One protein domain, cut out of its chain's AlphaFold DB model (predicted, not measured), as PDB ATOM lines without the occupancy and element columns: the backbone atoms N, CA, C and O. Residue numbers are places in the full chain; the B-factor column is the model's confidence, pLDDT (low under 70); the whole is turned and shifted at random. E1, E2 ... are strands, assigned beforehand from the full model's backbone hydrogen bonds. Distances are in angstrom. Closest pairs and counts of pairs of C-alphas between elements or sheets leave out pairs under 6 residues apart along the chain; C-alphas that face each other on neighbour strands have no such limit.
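AT A GLANCE: This is residues 413 to 468 of the 973 residues of the protein "Hypothetical protein" of Symbiodinium sp. CCMP2592 (UniProt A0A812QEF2). This is a slim, loosely built rod of strands: a small three-stranded antiparallel sheet with E4, the longest strand, in the middle between E1 and E5, and a separate two-stranded hairpin, E2 and E3, with E2 the nearer of the two to E1. The loops of residues 436 to 444 and 452 to 461 reach to opposite ends of the rod. The printed part has 56 residues, with five named strands, E1 to E5 in chain order, and no named helix; the class is all strand, with 23 of the 56 residues in named elements. The sheets have the orders E1 - E4 - E5 and E2 - E3, both antiparallel. The whole is loose, with a radius of gyration of the C-alphas of 12.8 A, and spans 42 by 17 by 12 A.

IN THESE COORDINATES: Find C-alpha 413 at (168.152, 103.676, 156.734); from there E1 runs through residues 413 to 417, over 13.1 A. Next come E2, residues 424 to 426, 7.1 A long, and E3, residues 433 to 435, 7.3 A long. Look for C-alpha 445 at (162.592, 91.108, 147.914), where E4 begins; it runs 19.4 A to residue 451. E5, residues 462 to 466, covers 12.8 A and ends with C-alpha 466 at (156.824, 91.906, 150.067).

HOW THE PARTS SIT: Begin with the three-stranded sheet, where E4 is the inner strand and E1 and E5 are the edge strands. E1 and E4 are antiparallel at 156 degrees; look for N 415 and O 448, 2.9 A apart, and N 417 and O 446, 2.8 A apart, both within hydrogen-bond range. E4 and E5 form a hairpin, antiparallel at 155 degrees, with N 447 and O 464 within hydrogen-bond range at 2.9 A. The C-alphas of Ser 446 and Asn 465 face each other across this pair at 4.4 A. From E1 go to E2: their closest C-alphas, those of Arg 415 and Ile 426, are 7.1 A apart. E2 and E3 form the other hairpin, antiparallel at 146 degrees, with N 425 and O 434 within hydrogen-bond range at 2.9 A. E3 is apart from E1, E4 and E5, and E2 is apart from E4 and E5.

THE WHOLE: The two C-alphas farthest apart are those of Ala 440, in the link from E3 to E4, and Leu 455, in the link from E4 to E5, at 42.5 A. The printed part has no cut, and its four links between strands are short but not tight. The mean pLDDT of the printed part is 81.1; residues 453 to 468 are under 70, and the mean over E5 is 46.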
ATOM      1  N   GLU A 413     167.516 104.021 158.004       93.50
ATOM      2  CA  GLU A 413     168.152 103.676 156.734       93.50
ATOM      3  C   GLU A 413     167.467 102.460 156.087       93.50
ATOM      4  O   GLU A 413     167.472 101.357 156.644       93.50
ATOM      5  N   PHE A 414     166.910 102.632 154.890       94.69
ATOM      6  CA  PHE A 414     166.200 101.594 154.142       94.69
ATOM      7  C   PHE A 414     167.115 100.861 153.152       94.69
ATOM      8  O   PHE A 414     167.856 101.467 152.380       94.69
ATOM      9  N   ARG A 415     167.057  99.521 153.142       96.19
ATOM     10  CA  ARG A 415     167.846  98.670 152.231       96.19
ATOM     11  C   ARG A 415     167.062  97.444 151.755       96.19
ATOM     12  O   ARG A 415     166.490  96.718 152.563       96.19
ATOM     13  N   ALA A 416     167.124  97.142 150.458       96.31
ATOM     14  CA  ALA A 416     166.576  95.904 149.894       96.31
ATOM     15  C   ALA A 416     167.558  94.718 150.015       96.31
ATOM     16  O   ALA A 416     168.765  94.877 149.807       96.31
ATOM     17  N   ARG A 417     167.048  93.516 150.322       94.38
ATOM     18  CA  ARG A 417     167.802  92.247 150.316       94.38
ATOM     19  C   ARG A 417     167.007  91.110 149.644       94.38
ATOM     20  O   ARG A 417     165.895  90.820 150.085       94.38
ATOM     21  N   PRO A 418     167.562  90.419 148.623       94.44
ATOM     22  CA  PRO A 418     168.723  90.827 147.813       94.44
ATOM     23  C   PRO A 418     168.485  92.187 147.118       94.44
ATOM     24  O   PRO A 418     167.438  92.803 147.301       94.44
ATOM     25  N   SER A 419     169.449  92.690 146.344       94.19
ATOM     26  CA  SER A 419     169.293  93.971 145.635       94.19
ATOM     27  C   SER A 419     168.072  93.968 144.705       94.19
ATOM     28  O   SER A 419     167.710  92.928 144.140       94.19
ATOM     29  N   LEU A 420     167.443  95.133 144.528       95.69
ATOM     30  CA  LEU A 420     166.319  95.296 143.604       95.69
ATOM     31  C   LEU A 420     166.693  94.876 142.163       95.69
ATOM     32  O   LEU A 420     167.878  94.850 141.816       95.69
ATOM     33  N   PRO A 421     165.704  94.507 141.326       95.81
ATOM     34  CA  PRO A 421     165.917  94.285 139.896       95.81
ATOM     35  C   PRO A 421     166.575  95.498 139.230       95.81
ATOM     36  O   PRO A 421     166.289  96.638 139.589       95.81
ATOM     37  N   ALA A 422     167.444  95.263 138.244       95.06
ATOM     38  CA  ALA A 422     168.129  96.343 137.539       95.06
ATOM     39  C   ALA A 422     167.113  97.325 136.925       95.06
ATOM     40  O   ALA A 422     166.162  96.894 136.276       95.06
ATOM     41  N   GLY A 423     167.317  98.628 137.138       94.94
ATOM     42  CA  GLY A 423     166.378  99.688 136.748       94.94
ATOM     43  C   GLY A 423     165.411 100.138 137.851       94.94
ATOM     44  O   GLY A 423     164.802 101.195 137.707       94.94
ATOM     45  N   LEU A 424     165.325  99.407 138.969       96.62
ATOM     46  CA  LEU A 424     164.683  99.867 140.202       96.62
ATOM     47  C   LEU A 424     165.734 100.287 141.240       96.62
ATOM     48  O   LEU A 424     166.732  99.593 141.443       96.62
ATOM     49  N   ASN A 425     165.477 101.397 141.929       95.62
ATOM     50  CA  ASN A 425     166.269 101.893 143.053       95.62
ATOM     51  C   ASN A 425     165.392 102.057 144.305       95.62
ATOM     52  O   ASN A 425     164.178 102.209 144.191       95.62
ATOM     53  N   ILE A 426     166.009 102.039 145.490       96.50
ATOM     54  CA  ILE A 426     165.369 102.420 146.755       96.50
ATOM     55  C   ILE A 426     166.062 103.661 147.310       96.50
ATOM     56  O   ILE A 426     167.289 103.703 147.407       96.50
ATOM     57  N   ASP A 427     165.272 104.669 147.652       95.25
ATOM     58  CA  ASP A 427     165.735 105.827 148.403       95.25
ATOM     59  C   ASP A 427     166.049 105.413 149.851       95.25
ATOM     60  O   ASP A 427     165.249 104.737 150.503       95.25
ATOM     61  N   VAL A 428     167.243 105.761 150.338       93.94
ATOM     62  CA  VAL A 428     167.775 105.208 151.595       93.94
ATOM     63  C   VAL A 428     167.233 105.884 152.851       93.94
ATOM     64  O   VAL A 428     167.278 105.252 153.902       93.94
ATOM     65  N   ASP A 429     166.698 107.103 152.760       91.44
ATOM     66  CA  ASP A 429     166.174 107.856 153.910       91.44
ATOM     67  C   ASP A 429     164.634 107.805 153.988       91.44
ATOM     68  O   ASP A 429     164.062 107.928 155.071       91.44
ATOM     69  N   THR A 430     163.944 107.583 152.862       92.62
ATOM     70  CA  THR A 430     162.468 107.499 152.789       92.62
ATOM     71  C   THR A 430     161.925 106.094 152.516       92.62
ATOM     72  O   THR A 430     160.735 105.848 152.715       92.62
ATOM     73  N   GLY A 431     162.757 105.173 152.020       94.50
ATOM     74  CA  GLY A 431     162.342 103.825 151.619       94.50
ATOM     75  C   GLY A 431     161.566 103.756 150.298       94.50
ATOM     76  O   GLY A 431     161.147 102.665 149.899       94.50
ATOM     77  N   ALA A 432     161.383 104.881 149.600       94.88
ATOM     78  CA  ALA A 432     160.637 104.938 148.349       94.88
ATOM     79  C   ALA A 432     161.341 104.139 147.235       94.88
ATOM     80  O   ALA A 432     162.488 104.412 146.873       94.88
ATOM     81  N   ILE A 433     160.639 103.160 146.660       95.81
ATOM     82  CA  ILE A 433     161.113 102.396 145.498       95.81
ATOM     83  C   ILE A 433     160.674 103.114 144.220       95.81
ATOM     84  O   ILE A 433     159.500 103.447 144.071       95.81
ATOM     85  N   SER A 434     161.613 103.343 143.303       95.62
ATOM     86  CA  SER A 434     161.410 104.122 142.074       95.62
ATOM     87  C   SER A 434     162.160 103.526 140.875       95.62
ATOM     88  O   SER A 434     163.070 102.709 141.038       95.62
ATOM     89  N   GLY A 435     161.778 103.941 139.663       95.25
ATOM     90  CA  GLY A 435     162.357 103.476 138.397       95.25
ATOM     91  C   GLY A 435     161.477 102.469 137.648       95.25
ATOM     92  O   GLY A 435     160.295 102.312 137.952       95.25
ATOM     93  N   ILE A 436     162.056 101.791 136.654       93.12
ATOM     94  CA  ILE A 436     161.380 100.800 135.799       93.12
ATOM     95  C   ILE A 436     162.292  99.567 135.687       93.12
ATOM     96  O   ILE A 436     163.450  99.717 135.288       93.12
ATOM     97  N   PRO A 437     161.823  98.346 136.007       94.50
ATOM     98  CA  PRO A 437     162.655  97.149 135.924       94.50
ATOM     99  C   PRO A 437     163.006  96.814 134.466       94.50
ATOM    100  O   PRO A 437     162.132  96.601 133.630       94.50
ATOM    101  N   ILE A 438     164.305  96.714 134.173       95.00
ATOM    102  CA  ILE A 438     164.867  96.390 132.846       95.00
ATOM    103  C   ILE A 438     164.554  94.938 132.441       95.00
ATOM    104  O   ILE A 438     164.492  94.616 131.255       95.00
ATOM    105  N   LEU A 439     164.352  94.060 133.425       92.69
ATOM    106  CA  LEU A 439     163.938  92.674 133.242       92.69
ATOM    107  C   LEU A 439     162.614  92.457 133.980       92.69
ATOM    108  O   LEU A 439     162.557  92.648 135.193       92.69
ATOM    109  N   ALA A 440     161.571  92.048 133.259       90.38
ATOM    110  CA  ALA A 440     160.308  91.616 133.853       90.38
ATOM    111  C   ALA A 440     160.436  90.200 134.448       90.38
ATOM    112  O   ALA A 440     161.182  89.372 133.926       90.38
ATOM    113  N   GLY A 441     159.700  89.927 135.528       92.50
ATOM    114  CA  GLY A 441     159.662  88.625 136.202       92.50
ATOM    115  C   GLY A 441     159.251  88.742 137.672       92.50
ATOM    116  O   GLY A 441     159.194  89.844 138.219       92.50
ATOM    117  N   ASN A 442     158.985  87.609 138.325       90.62
ATOM    118  CA  ASN A 442     158.779  87.565 139.777       90.62
ATOM    119  C   ASN A 442     160.072  87.890 140.548       90.62
ATOM    120  O   ASN A 442     161.087  87.205 140.404       90.62
ATOM    121  N   PHE A 443     160.025  88.876 141.449       92.06
ATOM    122  CA  PHE A 443     161.172  89.239 142.289       92.06
ATOM    123  C   PHE A 443     160.769  89.404 143.755       92.06
ATOM    124  O   PHE A 443     160.514  90.508 144.232       92.06
ATOM    125  N   GLN A 444     160.787  88.306 144.514       93.00
ATOM    126  CA  GLN A 444     160.679  88.386 145.970       93.00
ATOM    127  C   GLN A 444     161.877  89.165 146.534       93.00
ATOM    128  O   GLN A 444     163.037  88.853 146.232       93.00
ATOM    129  N   ARG A 445     161.598  90.213 147.315       93.19
ATOM    130  CA  ARG A 445     162.592  91.108 147.914       93.19
ATOM    131  C   ARG A 445     162.137  91.491 149.315       93.19
ATOM    132  O   ARG A 445     160.974  91.818 149.527       93.19
ATOM    133  N   SER A 446     163.059  91.447 150.267       93.06
ATOM    134  CA  SER A 446     162.814  91.955 151.610       93.06
ATOM    135  C   SER A 446     163.299  93.394 151.706       93.06
ATOM    136  O   SER A 446     164.407  93.690 151.254       93.06
ATOM    137  N   ILE A 447     162.493  94.280 152.285       94.06
ATOM    138  CA  ILE A 447     162.918  95.636 152.633       94.06
ATOM    139  C   ILE A 447     163.228  95.654 154.127       94.06
ATOM    140  O   ILE A 447     162.402  95.269 154.954       94.06
ATOM    141  N   VAL A 448     164.445  96.073 154.459       93.00
ATOM    142  CA  VAL A 448     164.946  96.168 155.829       93.00
ATOM    143  C   VAL A 448     165.093  97.642 156.176       93.00
ATOM    144  O   VAL A 448     165.829  98.359 155.497       93.00
ATOM    145  N   ALA A 449     164.410  98.070 157.232       91.06
ATOM    146  CA  ALA A 449     164.570  99.391 157.827       91.06
ATOM    147  C   ALA A 449     165.549  99.293 159.008       91.06
ATOM    148  O   ALA A 449     165.424  98.402 159.851       91.06
ATOM    149  N   ILE A 450     166.545 100.182 159.058       88.25
ATOM    150  CA  ILE A 450     167.602 100.184 160.075       88.25
ATOM    151  C   ILE A 450     167.617 101.550 160.766       88.25
ATOM    152  O   ILE A 450     168.281 102.476 160.306       88.25
ATOM    153  N   ALA A 451     166.910 101.669 161.890       83.25
ATOM    154  CA  ALA A 451     167.034 102.833 162.764       83.25
ATOM    155  C   ALA A 451     168.446 102.885 163.377       83.25
ATOM    156  O   ALA A 451     168.886 101.937 164.039       83.25
ATOM    157  N   ARG A 452     169.167 103.987 163.151       73.25
ATOM    158  CA  ARG A 452     170.516 104.217 163.687       73.25
ATOM    159  C   ARG A 452     170.468 105.160 164.887       73.25
ATOM    160  O   ARG A 452     170.743 106.347 164.750       73.25
ATOM    161  N   ASN A 453     170.210 104.616 166.077       65.81
ATOM    162  CA  ASN A 453     170.397 105.385 167.308       65.81
ATOM    163  C   ASN A 453     171.886 105.812 167.424       65.81
ATOM    164  O   ASN A 453     172.764 104.941 167.415       65.81
ATOM    165  N   PRO A 454     172.203 107.117 167.534       56.28
ATOM    166  CA  PRO A 454     173.583 107.608 167.529       56.28
ATOM    167  C   PRO A 454     174.418 107.166 168.746       56.28
ATOM    168  O   PRO A 454     175.649 107.156 168.677       56.28
ATOM    169  N   LEU A 455     173.796 106.747 169.855       59.50
ATOM    170  CA  LEU A 455     174.477 106.386 171.106       59.50
ATOM    171  C   LEU A 455     174.988 104.932 171.129       59.50
ATOM    172  O   LEU A 455     174.753 104.189 172.078       59.50
ATOM    173  N   LYS A 456     175.712 104.516 170.079       56.84
ATOM    174  CA  LYS A 456     176.373 103.194 169.911       56.84
ATOM    175  C   LYS A 456     175.475 101.943 169.991       56.84
ATOM    176  O   LYS A 456     175.968 100.843 169.739       56.84
ATOM    177  N   GLY A 457     174.186 102.080 170.298       52.53
ATOM    178  CA  GLY A 457     173.219 100.986 170.328       52.53
ATOM    179  C   GLY A 457     173.043 100.351 168.948       52.53
ATOM    180  O   GLY A 457     172.741 101.028 167.966       52.53
ATOM    181  N   ARG A 458     173.228  99.032 168.856       47.12
ATOM    182  CA  ARG A 458     173.090  98.294 167.594       47.12
ATOM    183  C   ARG A 458     171.607  98.030 167.318       47.12
ATOM    184  O   ARG A 458     171.061  97.049 167.814       47.12
ATOM    185  N   GLY A 459     170.968  98.924 166.562       49.62
ATOM    186  CA  GLY A 459     169.535  98.863 166.253       49.62
ATOM    187  C   GLY A 459     169.087  97.515 165.671       49.62
ATOM    188  O   GLY A 459     169.787  96.914 164.852       49.62
ATOM    189  N   SER A 460     167.912  97.046 166.101       48.56
ATOM    190  CA  SER A 460     167.284  95.830 165.573       48.56
ATOM    191  C   SER A 460     166.607  96.128 164.233       48.56
ATOM    192  O   SER A 460     165.821  97.066 164.132       48.56
ATOM    193  N   GLY A 461     166.934  95.357 163.192       50.09
ATOM    194  CA  GLY A 461     166.433  95.584 161.834       50.09
ATOM    195  C   GLY A 461     165.174  94.777 161.528       50.09
ATOM    196  O   GLY A 461     165.259  93.573 161.269       50.09
ATOM    197  N   THR A 462     164.015  95.433 161.496       45.94
ATOM    198  CA  THR A 462     162.753  94.796 161.092       45.94
ATOM    199  C   THR A 462     162.765  94.484 159.593       45.94
ATOM    200  O   THR A 462     163.204  95.286 158.768       45.94
ATOM    201  N   THR A 463     162.300  93.284 159.246       45.31
ATOM    202  CA  THR A 463     162.426  92.673 157.914       45.31
ATOM    203  C   THR A 463     161.037  92.523 157.287       45.31
ATOM    204  O   THR A 463     160.284  91.630 157.668       45.31
ATOM    205  N   ILE A 464     160.678  93.399 156.341       50.44
ATOM    206  CA  ILE A 464     159.366  93.392 155.676       50.44
ATOM    207  C   ILE A 464     159.479  92.649 154.342       50.44
ATOM    208  O   ILE A 464     160.043  93.146 153.366       50.44
ATOM    209  N   ASN A 465     158.912  91.445 154.288       39.69
ATOM    210  CA  ASN A 465     158.870  90.629 153.078       39.69
ATOM    211  C   ASN A 465     157.656  91.011 152.222       39.69
ATOM    212  O   ASN A 465     156.523  90.729 152.607       39.69
ATOM    213  N   LYS A 466     157.883  91.606 151.043       50.66
ATOM    214  CA  LYS A 466     156.824  91.906 150.067       50.66
ATOM    215  C   LYS A 466     157.116  91.199 148.741       50.66
ATOM    216  O   LYS A 466     158.257  91.141 148.283       50.66
ATOM    217  N   LEU A 467     156.083  90.619 148.138       41.62
ATOM    218  CA  LEU A 467     156.175  89.983 146.825       41.62
ATOM    219  C   LEU A 467     155.955  91.028 145.725       41.62
ATOM    220  O   LEU A 467     155.021  91.825 145.804       41.62
ATOM    221  N   LEU A 468     156.815  91.006 144.706       54.16
ATOM    222  CA  LEU A 468     156.623  91.714 143.441       54.16
ATOM    223  C   LEU A 468     156.267  90.657 142.391       54.16
ATOM    224  O   LEU A 468     157.095  89.791 142.091       54.16
TER     225      LEU A 468